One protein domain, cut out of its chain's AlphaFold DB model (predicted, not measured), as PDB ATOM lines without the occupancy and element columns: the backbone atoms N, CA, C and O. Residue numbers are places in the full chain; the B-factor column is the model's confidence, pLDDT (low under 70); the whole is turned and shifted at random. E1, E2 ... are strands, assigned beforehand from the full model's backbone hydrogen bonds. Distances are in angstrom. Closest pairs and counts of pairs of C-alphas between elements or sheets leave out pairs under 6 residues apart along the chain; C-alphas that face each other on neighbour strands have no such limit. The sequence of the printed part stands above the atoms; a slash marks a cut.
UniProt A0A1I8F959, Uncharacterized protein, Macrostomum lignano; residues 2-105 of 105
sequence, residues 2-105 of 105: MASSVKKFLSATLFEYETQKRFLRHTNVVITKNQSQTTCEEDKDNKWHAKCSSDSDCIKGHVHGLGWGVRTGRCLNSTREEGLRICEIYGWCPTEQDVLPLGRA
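What this domain is: This is residues 2 to 105 of the 105 residues of an uncharacterized protein of Macrostomum lignano (UniProt A0A1I8F959). There is little regular structure: a small, sharply bent three-stranded sheet with residues 42 to 68 folded over it makes a head, and residues 2 to 35 lead there as a loose arm. The 104 printed residues hold no named helix and strands E1, E2, E3, in an antiparallel sheet ordered E1, E3, E2; the class is all strand, with only 24 residues in named elements. It is loose, with radius of gyration of the C-alphas 17.7 A, spanning 49 by 45 by 29 A.

Where its parts are: Find C-alpha 36 at (10.935, -27.440, -20.783); E1 runs to residue 41, 13.3 A. E2, residues 69 to 77, 17.4 A, bends by 93 degrees at Gly 73. E3, residues 85 to 93, 17.2 A, bends by 94 degrees at Tyr 90 and ends with C-alpha 93 at (9.103, -24.225, -16.866).

How they stand to each other: Beside inner strand E3, E1 is antiparallel at 175 degrees; N 38 and O 91, 3.1 A, are within hydrogen-bond range. E2 and E3 form an antiparallel hairpin at 141 degrees; N 88 and O 74, 2.8 A, are within range.

The domain as a whole: The farthest C-alphas, Met 2 and Ser 56, are 52.9 A apart. The printed part has no cut; link E1 to E2 is long. pLDDT is under 70 at residues 2 to 20 and 104 to 105.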
ATOM      1  N   MET A   2     -19.590 -36.865 -30.349       28.03
ATOM      2  CA  MET A   2     -19.287 -37.501 -29.059       28.03
ATOM      3  C   MET A   2     -18.182 -36.736 -28.317       28.03
ATOM      4  O   MET A   2     -17.043 -36.716 -28.774       28.03
ATOM      5  N   ALA A   3     -18.493 -36.142 -27.163       39.34
ATOM      6  CA  ALA A   3     -17.474 -35.736 -26.199       39.34
ATOM      7  C   ALA A   3     -17.010 -36.996 -25.454       39.34
ATOM      8  O   ALA A   3     -17.609 -37.412 -24.463       39.34
ATOM      9  N   SER A   4     -15.986 -37.664 -25.983       36.12
ATOM     10  CA  SER A   4     -15.380 -38.815 -25.315       36.12
ATOM     11  C   SER A   4     -14.632 -38.324 -24.074       36.12
ATOM     12  O   SER A   4     -13.606 -37.653 -24.179       36.12
ATOM     13  N   SER A   5     -15.157 -38.629 -22.888       34.94
ATOM     14  CA  SER A   5     -14.468 -38.386 -21.622       34.94
ATOM     15  C   SER A   5     -13.355 -39.425 -21.467       34.94
ATOM     16  O   SER A   5     -13.588 -40.558 -21.045       34.94
ATOM     17  N   VAL A   6     -12.136 -39.069 -21.877       39.31
ATOM     18  CA  VAL A   6     -10.959 -39.924 -21.693       39.31
ATOM     19  C   VAL A   6     -10.575 -39.899 -20.213       39.31
ATOM     20  O   VAL A   6      -9.924 -38.967 -19.739       39.31
ATOM     21  N   LYS A   7     -10.967 -40.933 -19.462       47.66
ATOM     22  CA  LYS A   7     -10.460 -41.172 -18.105       47.66
ATOM     23  C   LYS A   7      -9.021 -41.679 -18.215       47.66
ATOM     24  O   LYS A   7      -8.788 -42.772 -18.725       47.66
ATOM     25  N   LYS A   8      -8.044 -40.891 -17.759       62.66
ATOM     26  CA  LYS A   8      -6.660 -41.366 -17.607       62.66
ATOM     27  C   LYS A   8      -6.591 -42.287 -16.387       62.66
ATOM     28  O   LYS A   8      -6.853 -41.838 -15.276       62.66
ATOM     29  N   PHE A   9      -6.248 -43.555 -16.599       64.19
ATOM     30  CA  PHE A   9      -5.962 -44.510 -15.527       64.19
ATOM     31  C   PHE A   9      -4.467 -44.474 -15.195       64.19
ATOM     32  O   PHE A   9      -3.633 -44.535 -16.099       64.19
ATOM     33  N   LEU A  10      -4.127 -44.378 -13.907       68.25
ATOM     34  CA  LEU A  10      -2.750 -44.543 -13.451       68.25
ATOM     35  C   LEU A  10      -2.464 -46.047 -13.299       68.25
ATOM     36  O   LEU A  10      -3.030 -46.697 -12.423       68.25
ATOM     37  N   SER A  11      -1.628 -46.602 -14.179       69.56
ATOM     38  CA  SER A  11      -1.167 -47.996 -14.105       69.56
ATOM     39  C   SER A  11      -0.057 -48.153 -13.061       69.56
ATOM     40  O   SER A  11       0.716 -47.224 -12.831       69.56
ATOM     41  N   ALA A  12       0.073 -49.349 -12.477       65.00
ATOM     42  CA  ALA A  12       1.159 -49.694 -11.553       65.00
ATOM     43  C   ALA A  12       2.565 -49.567 -12.180       65.00
ATOM     44  O   ALA A  12       3.540 -49.433 -11.453       65.00
ATOM     45  N   THR A  13       2.659 -49.549 -13.512       65.31
ATOM     46  CA  THR A  13       3.901 -49.332 -14.278       65.31
ATOM     47  C   THR A  13       4.353 -47.869 -14.347       65.31
ATOM     48  O   THR A  13       5.424 -47.585 -14.865       65.31
ATOM     49  N   LEU A  14       3.557 -46.906 -13.868       66.50
ATOM     50  CA  LEU A  14       3.913 -45.483 -13.980       66.50
ATOM     51  C   LEU A  14       4.964 -45.020 -12.963       66.50
ATOM     52  O   LEU A  14       5.549 -43.959 -13.155       66.50
ATOM     53  N   PHE A  15       5.199 -45.789 -11.899       65.00
ATOM     54  CA  PHE A  15       6.173 -45.467 -10.857       65.00
ATOM     55  C   PHE A  15       6.842 -46.753 -10.373       65.00
ATOM     56  O   PHE A  15       6.432 -47.356  -9.379       65.00
ATOM     57  N   GLU A  16       7.843 -47.202 -11.119       65.81
ATOM     58  CA  GLU A  16       8.600 -48.408 -10.795       65.81
ATOM     59  C   GLU A  16       9.694 -48.070  -9.781       65.81
ATOM     60  O   GLU A  16      10.651 -47.356 -10.076       65.81
ATOM     61  N   TYR A  17       9.539 -48.573  -8.558       63.91
ATOM     62  CA  TYR A  17      10.579 -48.507  -7.540       63.91
ATOM     63  C   TYR A  17      10.771 -49.890  -6.930       63.91
ATOM     64  O   TYR A  17       9.899 -50.396  -6.222       63.91
ATOM     65  N   GLU A  18      11.913 -50.515  -7.211       63.91
ATOM     66  CA  GLU A  18      12.256 -51.824  -6.669       63.91
ATOM     67  C   GLU A  18      13.096 -51.652  -5.401       63.91
ATOM     68  O   GLU A  18      14.301 -51.414  -5.439       63.91
ATOM     69  N   THR A  19      12.444 -51.770  -4.242       60.91
ATOM     70  CA  THR A  19      13.152 -51.958  -2.972       60.91
ATOM     71  C   THR A  19      12.978 -53.380  -2.499       60.91
ATOM     72  O   THR A  19      11.863 -53.892  -2.408       60.91
ATOM     73  N   GLN A  20      14.092 -54.019  -2.152       64.75
ATOM     74  CA  GLN A  20      14.093 -55.357  -1.581       64.75
ATOM     75  C   GLN A  20      13.290 -55.332  -0.262       64.75
ATOM     76  O   GLN A  20      13.795 -54.912   0.778       64.75
ATOM     77  N   LYS A  21      12.027 -55.791  -0.332       71.69
ATOM     78  CA  LYS A  21      11.028 -55.955   0.752       71.69
ATOM     79  C   LYS A  21      10.170 -54.737   1.158       71.69
ATOM     80  O   LYS A  21       9.652 -54.731   2.275       71.69
ATOM     81  N   ARG A  22       9.947 -53.733   0.298       76.31
ATOM     82  CA  ARG A  22       8.928 -52.680   0.539       76.31
ATOM     83  C   ARG A  22       8.170 -52.336  -0.747       76.31
ATOM     84  O   ARG A  22       8.750 -52.344  -1.823       76.31
ATOM     85  N   PHE A  23       6.877 -52.031  -0.625       76.62
ATOM     86  CA  PHE A  23       6.039 -51.563  -1.734       76.62
ATOM     87  C   PHE A  23       5.473 -50.182  -1.401       76.62
ATOM     88  O   PHE A  23       4.935 -49.978  -0.312       76.62
ATOM     89  N   LEU A  24       5.597 -49.239  -2.336       79.38
ATOM     90  CA  LEU A  24       5.059 -47.887  -2.216       79.38
ATOM     91  C   LEU A  24       3.795 -47.764  -3.068       79.38
ATOM     92  O   LEU A  24       3.759 -48.196  -4.218       79.38
ATOM     93  N   ARG A  25       2.754 -47.151  -2.502       83.31
ATOM     94  CA  ARG A  25       1.505 -46.852  -3.204       83.31
ATOM     95  C   ARG A  25       1.282 -45.350  -3.210       83.31
ATOM     96  O   ARG A  25       1.165 -44.741  -2.152       83.31
ATOM     97  N   HIS A  26       1.164 -44.781  -4.402       83.94
ATOM     98  CA  HIS A  26       0.798 -43.383  -4.583       83.94
ATOM     99  C   HIS A  26      -0.687 -43.207  -4.244       83.94
ATOM    100  O   HIS A  26      -1.546 -43.845  -4.855       83.94
ATOM    101  N   THR A  27      -0.987 -42.384  -3.243       86.81
ATOM    102  CA  THR A  27      -2.360 -42.038  -2.826       86.81
ATOM    103  C   THR A  27      -2.809 -40.686  -3.371       86.81
ATOM    104  O   THR A  27      -4.003 -40.404  -3.405       86.81
ATOM    105  N   ASN A  28      -1.859 -39.861  -3.810       87.38
ATOM    106  CA  ASN A  28      -2.084 -38.543  -4.378       87.38
ATOM    107  C   ASN A  28      -0.994 -38.237  -5.418       87.38
ATOM    108  O   ASN A  28       0.076 -38.848  -5.382       87.38
ATOM    109  N   VAL A  29      -1.265 -37.317  -6.343       86.50
ATOM    110  CA  VAL A  29      -0.315 -36.905  -7.383       86.50
ATOM    111  C   VAL A  29      -0.533 -35.440  -7.756       86.50
ATOM    112  O   VAL A  29      -1.672 -35.013  -7.940       86.50
ATOM    113  N   VAL A  30       0.558 -34.696  -7.911       89.19
ATOM    114  CA  VAL A  30       0.589 -33.372  -8.547       89.19
ATOM    115  C   VAL A  30       1.297 -33.543  -9.891       89.19
ATOM    116  O   VAL A  30       2.291 -34.259  -9.986       89.19
ATOM    117  N   ILE A  31       0.727 -32.992 -10.968       88.94
ATOM    118  CA  ILE A  31       1.230 -33.207 -12.334       88.94
ATOM    119  C   ILE A  31       1.440 -31.866 -13.029       88.94
ATOM    120  O   ILE A  31       0.474 -31.216 -13.434       88.94
ATOM    121  N   THR A  32       2.700 -31.542 -13.305       91.00
ATOM    122  CA  THR A  32       3.095 -30.406 -14.148       91.00
ATOM    123  C   THR A  32       3.454 -30.914 -15.541       91.00
ATOM    124  O   THR A  32       4.434 -31.628 -15.731       91.00
ATOM    125  N   LYS A  33       2.620 -30.615 -16.542       91.81
ATOM    126  CA  LYS A  33       2.806 -31.126 -17.912       91.81
ATOM    127  C   LYS A  33       3.726 -30.220 -18.724       91.81
ATOM    128  O   LYS A  33       3.720 -29.010 -18.535       91.81
ATOM    129  N   ASN A  34       4.400 -30.813 -19.710       94.44
ATOM    130  CA  ASN A  34       5.147 -30.104 -20.755       94.44
ATOM    131  C   ASN A  34       6.223 -29.155 -20.209       94.44
ATOM    132  O   ASN A  34       6.413 -28.065 -20.748       94.44
ATOM    133  N   GLN A  35       6.917 -29.561 -19.143       95.44
ATOM    134  CA  GLN A  35       8.050 -28.783 -18.673       95.44
ATOM    135  C   GLN A  35       9.174 -28.795 -19.713       95.44
ATOM    136  O   GLN A  35       9.506 -29.830 -20.292       95.44
ATOM    137  N   SER A  36       9.764 -27.630 -19.933       97.19
ATOM    138  CA  SER A  36      10.935 -27.440 -20.783       97.19
ATOM    139  C   SER A  36      11.890 -26.463 -20.113       97.19
ATOM    140  O   SER A  36      11.480 -25.686 -19.250       97.19
ATOM    141  N   GLN A  37      13.166 -26.508 -20.484       97.50
ATOM    142  CA  GLN A  37      14.134 -25.543 -19.975       97.50
ATOM    143  C   GLN A  37      13.960 -24.210 -20.696       97.50
ATOM    144  O   GLN A  37      14.314 -24.071 -21.865       97.50
ATOM    145  N   THR A  38      13.362 -23.244 -20.010       98.25
ATOM    146  CA  THR A  38      13.111 -21.898 -20.534       98.25
ATOM    147  C   THR A  38      12.980 -20.912 -19.372       98.25
ATOM    148  O   THR A  38      13.275 -21.256 -18.225       98.25
ATOM    149  N   THR A  39      12.587 -19.673 -19.654       98.00
ATOM    150  CA  THR A  39      12.308 -18.658 -18.640       98.00
ATOM    151  C   THR A  39      10.835 -18.632 -18.248       98.00
ATOM    152  O   THR A  39       9.963 -18.632 -19.119       98.00
ATOM    153  N   CYS A  40      10.543 -18.559 -16.954       97.44
ATOM    154  CA  CYS A  40       9.192 -18.387 -16.429       97.44
ATOM    155  C   CYS A  40       9.206 -17.683 -15.066       97.44
ATOM    156  O   CYS A  40      10.261 -17.432 -14.486       97.44
ATOM    157  N   GLU A  41       8.020 -17.338 -14.569       97.31
ATOM    158  CA  GLU A  41       7.842 -16.913 -13.181       97.31
ATOM    159  C   GLU A  41       8.271 -18.026 -12.211       97.31
ATOM    160  O   GLU A  41       7.990 -19.208 -12.439       97.31
ATOM    161  N   GLU A  42       8.952 -17.645 -11.133       96.44
ATOM    162  CA  GLU A  42       9.273 -18.558 -10.039       96.44
ATOM    163  C   GLU A  42       7.993 -19.046  -9.325       96.44
ATOM    164  O   GLU A  42       6.880 -18.589  -9.597       96.44
ATOM    165  N   ASP A  43       8.130 -20.026  -8.442       93.62
ATOM    166  CA  ASP A  43       7.014 -20.667  -7.749       93.62
ATOM    167  C   ASP A  43       6.145 -19.703  -6.908       93.62
ATOM    168  O   ASP A  43       6.619 -18.989  -6.019       93.62
ATOM    169  N   LYS A  44       4.828 -19.725  -7.171       91.44
ATOM    170  CA  LYS A  44       3.821 -18.924  -6.454       91.44
ATOM    171  C   LYS A  44       3.438 -19.489  -5.081       91.44
ATOM    172  O   LYS A  44       2.936 -18.736  -4.238       91.44
ATOM    173  N   ASP A  45       3.638 -20.782  -4.852       88.06
ATOM    174  CA  ASP A  45       3.255 -21.472  -3.621       88.06
ATOM    175  C   ASP A  45       4.367 -21.315  -2.568       88.06
ATOM    176  O   ASP A  45       4.096 -20.873  -1.447       88.06
ATOM    177  N   ASN A  46       5.635 -21.474  -2.965       84.06
ATOM    178  CA  ASN A  46       6.826 -21.164  -2.164       84.06
ATOM    179  C   ASN A  46       7.429 -19.781  -2.505       84.06
ATOM    180  O   ASN A  46       8.617 -19.597  -2.756       84.06
ATOM    181  N   LYS A  47       6.598 -18.739  -2.528       86.06
ATOM    182  CA  LYS A  47       7.003 -17.426  -3.066       86.06
ATOM    183  C   LYS A  47       7.804 -16.523  -2.126       86.06
ATOM    184  O   LYS A  47       8.237 -15.457  -2.554       86.06
ATOM    185  N   TRP A  48       7.998 -16.860  -0.848       91.00
ATOM    186  CA  TRP A  48       8.619 -15.931   0.125       91.00
ATOM    187  C   TRP A  48      10.023 -15.483  -0.278       91.00
ATOM    188  O   TRP A  48      10.396 -14.343  -0.020       91.00
ATOM    189  N   HIS A  49      10.782 -16.359  -0.934       92.44
ATOM    190  CA  HIS A  49      12.119 -16.044  -1.408       92.44
ATOM    191  C   HIS A  49      12.100 -15.336  -2.768       92.44
ATOM    192  O   HIS A  49      13.070 -14.663  -3.097       92.44
ATOM    193  N   ALA A  50      11.029 -15.479  -3.554       94.19
ATOM    194  CA  ALA A  50      10.938 -15.042  -4.946       94.19
ATOM    195  C   ALA A  50      10.070 -13.792  -5.175       94.19
ATOM    196  O   ALA A  50      10.159 -13.189  -6.244       94.19
ATOM    197  N   LYS A  51       9.241 -13.398  -4.198       96.38
ATOM    198  CA  LYS A  51       8.474 -12.145  -4.222       96.38
ATOM    199  C   LYS A  51       9.408 -10.959  -4.447       96.38
ATOM    200  O   LYS A  51      10.448 -10.855  -3.802       96.38
ATOM    201  N   CYS A  52       8.997 -10.044  -5.314       97.00
ATOM    202  CA  CYS A  52       9.765  -8.849  -5.649       97.00
ATOM    203  C   CYS A  52       8.841  -7.640  -5.795       97.00
ATOM    204  O   CYS A  52       7.663  -7.779  -6.113       97.00
ATOM    205  N   SER A  53       9.378  -6.445  -5.570       96.75
ATOM    206  CA  SER A  53       8.708  -5.174  -5.876       96.75
ATOM    207  C   SER A  53       9.330  -4.505  -7.103       96.75
ATOM    208  O   SER A  53       8.653  -3.777  -7.831       96.75
ATOM    209  N   SER A  54      10.612  -4.776  -7.352       97.56
ATOM    210  CA  SER A  54      11.401  -4.224  -8.451       97.56
ATOM    211  C   SER A  54      12.454  -5.219  -8.950       97.56
ATOM    212  O   SER A  54      12.767  -6.200  -8.278       97.56
ATOM    213  N   ASP A  55      13.024  -4.959 -10.128       97.81
ATOM    214  CA  ASP A  55      14.044  -5.821 -10.747       97.81
ATOM    215  C   ASP A  55      15.309  -5.967  -9.880       97.81
ATOM    216  O   ASP A  55      15.942  -7.021  -9.884       97.81
ATOM    217  N   SER A  56      15.649  -4.964  -9.059       96.38
ATOM    218  CA  SER A  56      16.807  -5.035  -8.153       96.38
ATOM    219  C   SER A  56      16.673  -6.088  -7.051       96.38
ATOM    220  O   SER A  56      17.689  -6.546  -6.532       96.38
ATOM    221  N   ASP A  57      15.449  -6.513  -6.721       96.12
ATOM    222  CA  ASP A  57      15.211  -7.583  -5.743       96.12
ATOM    223  C   ASP A  57      15.593  -8.965  -6.322       96.12
ATOM    224  O   ASP A  57      15.899  -9.924  -5.602       96.12
ATOM    225  N   CYS A  58      15.616  -9.075  -7.654       97.19
ATOM    226  CA  CYS A  58      15.911 -10.296  -8.387       97.19
ATOM    227  C   CYS A  58      17.380 -10.316  -8.826       97.19
ATOM    228  O   CYS A  58      17.693 -10.075  -9.983       97.19
ATOM    229  N   ILE A  59      18.302 -10.643  -7.919       97.44
ATOM    230  CA  ILE A  59      19.742 -10.701  -8.238       97.44
ATOM    231  C   ILE A  59      20.004 -11.692  -9.384       97.44
ATOM    232  O   ILE A  59      19.811 -12.899  -9.234       97.44
ATOM    233  N   LYS A  60      20.459 -11.190 -10.536       98.19
ATOM    234  CA  LYS A  60      20.748 -12.007 -11.721       98.19
ATOM    235  C   LYS A  60      21.814 -13.065 -11.424       98.19
ATOM    236  O   LYS A  60      22.844 -12.765 -10.831       98.19
ATOM    237  N   GLY A  61      21.573 -14.296 -11.871       97.56
ATOM    238  CA  GLY A  61      22.475 -15.431 -11.660       97.56
ATOM    239  C   GLY A  61      22.351 -16.088 -10.283       97.56
ATOM    240  O   GLY A  61      22.932 -17.148 -10.069       97.56
ATOM    241  N   HIS A  62      21.587 -15.505  -9.354       96.69
ATOM    242  CA  HIS A  62      21.366 -16.097  -8.041       96.69
ATOM    243  C   HIS A  62      20.422 -17.304  -8.128       96.69
ATOM    244  O   HIS A  62      19.367 -17.236  -8.764       96.69
ATOM    245  N   VAL A  63      20.781 -18.376  -7.421       95.38
ATOM    246  CA  VAL A  63      19.953 -19.569  -7.211       95.38
ATOM    247  C   VAL A  63      19.638 -19.655  -5.728       95.38
ATOM    248  O   VAL A  63      20.543 -19.688  -4.896       95.38
ATOM    249  N   HIS A  64      18.354 -19.674  -5.386       94.31
ATOM    250  CA  HIS A  64      17.942 -19.908  -4.010       94.31
ATOM    251  C   HIS A  64      17.896 -21.417  -3.740       94.31
ATOM    252  O   HIS A  64      17.441 -22.168  -4.593       94.31
ATOM    253  N   GLY A  65      18.325 -21.870  -2.557       93.31
ATOM    254  CA  GLY A  65      18.376 -23.307  -2.233       93.31
ATOM    255  C   GLY A  65      17.014 -24.016  -2.236       93.31
ATOM    256  O   GLY A  65      16.969 -25.235  -2.349       93.31
ATOM    257  N   LEU A  66      15.920 -23.254  -2.132       91.81
ATOM    258  CA  LEU A  66      14.533 -23.726  -2.251       91.81
ATOM    259  C   LEU A  66      13.833 -23.214  -3.527       91.81
ATOM    260  O   LEU A  66      12.612 -23.278  -3.606       91.81
ATOM    261  N   GLY A  67      14.585 -22.636  -4.469       93.06
ATOM    262  CA  GLY A  67      14.054 -22.116  -5.733       93.06
ATOM    263  C   GLY A  67      14.123 -23.142  -6.860       93.06
ATOM    264  O   GLY A  67      14.825 -24.149  -6.757       93.06
ATOM    265  N   TRP A  68      13.427 -22.864  -7.962       95.25
ATOM    266  CA  TRP A  68      13.281 -23.800  -9.081       95.25
ATOM    267  C   TRP A  68      14.139 -23.436 -10.299       95.25
ATOM    268  O   TRP A  68      14.103 -24.122 -11.326       95.25
ATOM    269  N   GLY A  69      14.944 -22.378 -10.196       96.12
ATOM    270  CA  GLY A  69      15.849 -21.973 -11.261       96.12
ATOM    271  C   GLY A  69      16.789 -20.825 -10.907       96.12
ATOM    272  O   GLY A  69      16.901 -20.372  -9.767       96.12
ATOM    273  N   VAL A  70      17.500 -20.367 -11.935       97.94
ATOM    274  CA  VAL A  70      18.456 -19.257 -11.860       97.94
ATOM    275  C   VAL A  70      17.731 -17.956 -12.165       97.94
ATOM    276  O   VAL A  70      17.138 -17.823 -13.233       97.94
ATOM    277  N   ARG A  71      17.813 -16.958 -11.283       97.75
ATOM    278  CA  ARG A  71      17.177 -15.652 -11.518       97.75
ATOM    279  C   ARG A  71      17.746 -14.945 -12.740       97.75
ATOM    280  O   ARG A  71      18.964 -14.812 -12.882       97.75
ATOM    281  N   THR A  72      16.868 -14.415 -13.588       98.38
ATOM    282  CA  THR A  72      17.271 -13.682 -14.800       98.38
ATOM    283  C   THR A  72      17.622 -12.221 -14.527       98.38
ATOM    284  O   THR A  72      18.368 -11.622 -15.305       98.38
ATOM    285  N   GLY A  73      17.113 -11.650 -13.430       98.06
ATOM    286  CA  GLY A  73      17.213 -10.215 -13.146       98.06
ATOM    287  C   GLY A  73      15.882  -9.465 -13.138       98.06
ATOM    288  O   GLY A  73      15.866  -8.288 -12.809       98.06
ATOM    289  N   ARG A  74      14.780 -10.103 -13.554       98.38
ATOM    290  CA  ARG A  74      13.508  -9.418 -13.831       98.38
ATOM    291  C   ARG A  74      12.434  -9.747 -12.802       98.38
ATOM    292  O   ARG A  74      12.305 -10.899 -12.395       98.38
ATOM    293  N   CYS A  75      11.637  -8.747 -12.439       98.19
ATOM    294  CA  CYS A  75      10.480  -8.849 -11.559       98.19
ATOM    295  C   CYS A  75       9.179  -8.711 -12.362       98.19
ATOM    296  O   CYS A  75       8.819  -7.621 -12.820       98.19
ATOM    297  N   LEU A  76       8.452  -9.815 -12.525       97.62
ATOM    298  CA  LEU A  76       7.254  -9.892 -13.359       97.62
ATOM    299  C   LEU A  76       5.976  -9.893 -12.516       97.62
ATOM    300  O   LEU A  76       5.987 -10.285 -11.351       97.62
ATOM    301  N   ASN A  77       4.861  -9.484 -13.121       97.62
ATOM    302  CA  ASN A  77       3.537  -9.747 -12.558       97.62
ATOM    303  C   ASN A  77       3.209 -11.226 -12.769       97.62
ATOM    304  O   ASN A  77       3.319 -11.723 -13.892       97.62
ATOM    305  N   SER A  78       2.813 -11.916 -11.702       95.69
ATOM    306  CA  SER A  78       2.484 -13.329 -11.782       95.69
ATOM    307  C   SER A  78       1.210 -13.540 -12.590       95.69
ATOM    308  O   SER A  78       0.224 -12.821 -12.429       95.69
ATOM    309  N   THR A  79       1.211 -14.569 -13.435       94.62
ATOM    310  CA  THR A  79       0.007 -14.999 -14.164       94.62
ATOM    311  C   THR A  79      -0.894 -15.902 -13.320       94.62
ATOM    312  O   THR A  79      -2.016 -16.207 -13.721       94.62
ATOM    313  N   ARG A  80      -0.409 -16.336 -12.148       91.81
ATOM    314  CA  ARG A  80      -1.041 -17.360 -11.304       91.81
ATOM    315  C   ARG A  80      -1.733 -16.803 -10.062       91.81
ATOM    316  O   ARG A  80      -2.498 -17.533  -9.438       91.81
ATOM    317  N   GLU A  81      -1.456 -15.559  -9.679       93.56
ATOM    318  CA  GLU A  81      -2.045 -14.895  -8.509       93.56
ATOM    319  C   GLU A  81      -2.135 -13.385  -8.767       93.56
ATOM    320  O   GLU A  81      -1.135 -12.733  -9.070       93.56
ATOM    321  N   GLU A  82      -3.340 -12.824  -8.671       95.69
ATOM    322  CA  GLU A  82      -3.571 -11.399  -8.917       95.69
ATOM    323  C   GLU A  82      -2.849 -10.533  -7.872       95.69
ATOM    324  O   GLU A  82      -2.875 -10.815  -6.676       95.69
ATOM    325  N   GLY A  83      -2.176  -9.474  -8.330       94.56
ATOM    326  CA  GLY A  83      -1.408  -8.570  -7.467       94.56
ATOM    327  C   GLY A  83      -0.069  -9.134  -6.978       94.56
ATOM    328  O   GLY A  83       0.696  -8.408  -6.340       94.56
ATOM    329  N   LEU A  84       0.262 -10.389  -7.298       96.12
ATOM    330  CA  LEU A  84       1.557 -10.970  -6.970       96.12
ATOM    331  C   LEU A  84       2.615 -10.553  -7.995       96.12
ATOM    332  O   LEU A  84       2.438 -10.715  -9.201       96.12
ATOM    333  N   ARG A  85       3.762 -10.083  -7.501       97.50
ATOM    334  CA  ARG A  85       4.980  -9.872  -8.289       97.50
ATOM    335  C   ARG A  85       6.073 -10.832  -7.847       97.50
ATOM    336  O   ARG A  85       6.267 -11.047  -6.648       97.50
ATOM    337  N   ILE A  86       6.759 -11.428  -8.814       97.69
ATOM    338  CA  ILE A  86       7.677 -12.542  -8.589       97.69
ATOM    339  C   ILE A  86       8.851 -12.514  -9.573       97.69
ATOM    340  O   ILE A  86       8.719 -12.058 -10.711       97.69
ATOM    341  N   CYS A  87      10.017 -12.968  -9.120       98.00
ATOM    342  CA  CYS A  87      11.204 -13.027  -9.958       98.00
ATOM    343  C   CYS A  87      11.031 -14.011 -11.121       98.00
ATOM    344  O   CYS A  87      10.493 -15.105 -10.962       98.00
ATOM    345  N   GLU A  88      11.545 -13.629 -12.285       98.44
ATOM    346  CA  GLU A  88      11.728 -14.515 -13.429       98.44
ATOM    347  C   GLU A  88      12.980 -15.375 -13.227       98.44
ATOM    348  O   GLU A  88      14.043 -14.892 -12.809       98.44
ATOM    349  N   ILE A  89      12.855 -16.653 -13.559       98.25
ATOM    350  CA  ILE A  89      13.934 -17.632 -13.515       98.25
ATOM    351  C   ILE A  89      14.104 -18.330 -14.852       98.25
ATOM    352  O   ILE A  89      13.157 -18.454 -15.620       98.25
ATOM    353  N   TYR A  90      15.310 -18.824 -15.103       98.25
ATOM    354  CA  TYR A  90      15.581 -19.860 -16.088       98.25
ATOM    355  C   TYR A  90      15.667 -21.213 -15.378       98.25
ATOM    356  O   TYR A  90      16.478 -21.387 -14.462       98.25
ATOM    357  N   GLY A  91      14.839 -22.166 -15.792       97.06
ATOM    358  CA  GLY A  91      14.718 -23.471 -15.149       97.06
ATOM    359  C   GLY A  91      13.711 -24.363 -15.864       97.06
ATOM    360  O   GLY A  91      13.403 -24.154 -17.037       97.06
ATOM    361  N   TRP A  92      13.194 -25.371 -15.161       97.25
ATOM    362  CA  TRP A  92      12.123 -26.219 -15.682       97.25
ATOM    363  C   TRP A  92      10.782 -25.493 -15.588       97.25
ATOM    364  O   TRP A  92      10.225 -25.309 -14.509       97.25
ATOM    365  N   CYS A  93      10.267 -25.087 -16.743       96.88
ATOM    366  CA  CYS A  93       9.103 -24.225 -16.866       96.88
ATOM    367  C   CYS A  93       7.953 -24.929 -17.604       96.88
ATOM    368  O   CYS A  93       8.214 -25.569 -18.625       96.88
ATOM    369  N   PRO A  94       6.688 -24.771 -17.168       95.81
ATOM    370  CA  PRO A  94       6.272 -23.976 -16.011       95.81
ATOM    371  C   PRO A  94       6.729 -24.605 -14.686       95.81
ATOM    372  O   PRO A  94       6.802 -25.827 -14.582       95.81
ATOM    373  N   THR A  95       7.020 -23.774 -13.682       95.12
ATOM    374  CA  THR A  95       7.221 -24.231 -12.296       95.12
ATOM    375  C   THR A  95       5.987 -24.975 -11.798       95.12
ATOM    376  O   THR A  95       4.872 -24.685 -12.253       95.12
ATOM    377  N   GLU A  96       6.185 -25.925 -10.884       93.12
ATOM    378  CA  GLU A  96       5.104 -26.696 -10.269       93.12
ATOM    379  C   GLU A  96       4.045 -25.783  -9.623       93.12
ATOM    380  O   GLU A  96       4.296 -24.618  -9.311       93.12
ATOM    381  N   GLN A  97       2.818 -26.289  -9.518       89.94
ATOM    382  CA  GLN A  97       1.755 -25.672  -8.732       89.94
ATOM    383  C   GLN A  97       1.249 -26.723  -7.755       89.94
ATOM    384  O   GLN A  97       0.767 -27.769  -8.197       89.94
ATOM    385  N   ASP A  98       1.293 -26.423  -6.459       88.88
ATOM    386  CA  ASP A  98       0.913 -27.342  -5.382       88.88
ATOM    387  C   ASP A  98      -0.615 -27.437  -5.246       88.88
ATOM    388  O   ASP A  98      -1.228 -27.106  -4.227       88.88
ATOM    389  N   VAL A  99      -1.266 -27.876  -6.323       87.19
ATOM    390  CA  VAL A  99      -2.716 -28.010  -6.425       87.19
ATOM    391  C   VAL A  99      -3.079 -29.483  -6.454       87.19
ATOM    392  O   VAL A  99      -2.789 -30.210  -7.406       87.19
ATOM    393  N   LEU A 100      -3.772 -29.919  -5.403       85.94
ATOM    394  CA  LEU A 100      -4.285 -31.278  -5.337       85.94
ATOM    395  C   LEU A 100      -5.404 -31.488  -6.365       85.94
ATOM    396  O   LEU A 100      -6.307 -30.653  -6.465       85.94
ATOM    397  N   PRO A 101      -5.424 -32.633  -7.065       82.88
ATOM    398  CA  PRO A 101      -6.385 -32.900  -8.135       82.88
ATOM    399  C   PRO A 101      -7.841 -32.983  -7.655       82.88
ATOM    400  O   PRO A 101      -8.752 -32.881  -8.473       82.88
ATOM    401  N   LEU A 102      -8.069 -33.171  -6.350       83.06
ATOM    402  CA  LEU A 102      -9.397 -33.267  -5.731       83.06
ATOM    403  C   LEU A 102      -9.714 -32.098  -4.776       83.06
ATOM    404  O   LEU A 102     -10.752 -32.121  -4.124       83.06
ATOM    405  N   GLY A 103      -8.849 -31.078  -4.699       71.94
ATOM    406  CA  GLY A 103      -8.984 -29.972  -3.743       71.94
ATOM    407  C   GLY A 103      -8.636 -30.354  -2.296       71.94
ATOM    408  O   GLY A 103      -8.301 -31.501  -1.995       71.94
ATOM    409  N   ARG A 104      -8.662 -29.366  -1.390       67.62
ATOM    410  CA  ARG A 104      -8.617 -29.602   0.065       67.62
ATOM    411  C   ARG A 104     -10.027 -29.977   0.528       67.62
ATOM    412  O   ARG A 104     -10.968 -29.284   0.151       67.62
ATOM    413  N   ALA A 105     -10.145 -31.059   1.297       57.25
ATOM    414  CA  ALA A 105     -11.373 -31.407   2.012       57.25
ATOM    415  C   ALA A 105     -11.652 -30.413   3.148       57.25
ATOM    416  O   ALA A 105     -10.660 -29.880   3.704       57.25
TER     417      ALA A 105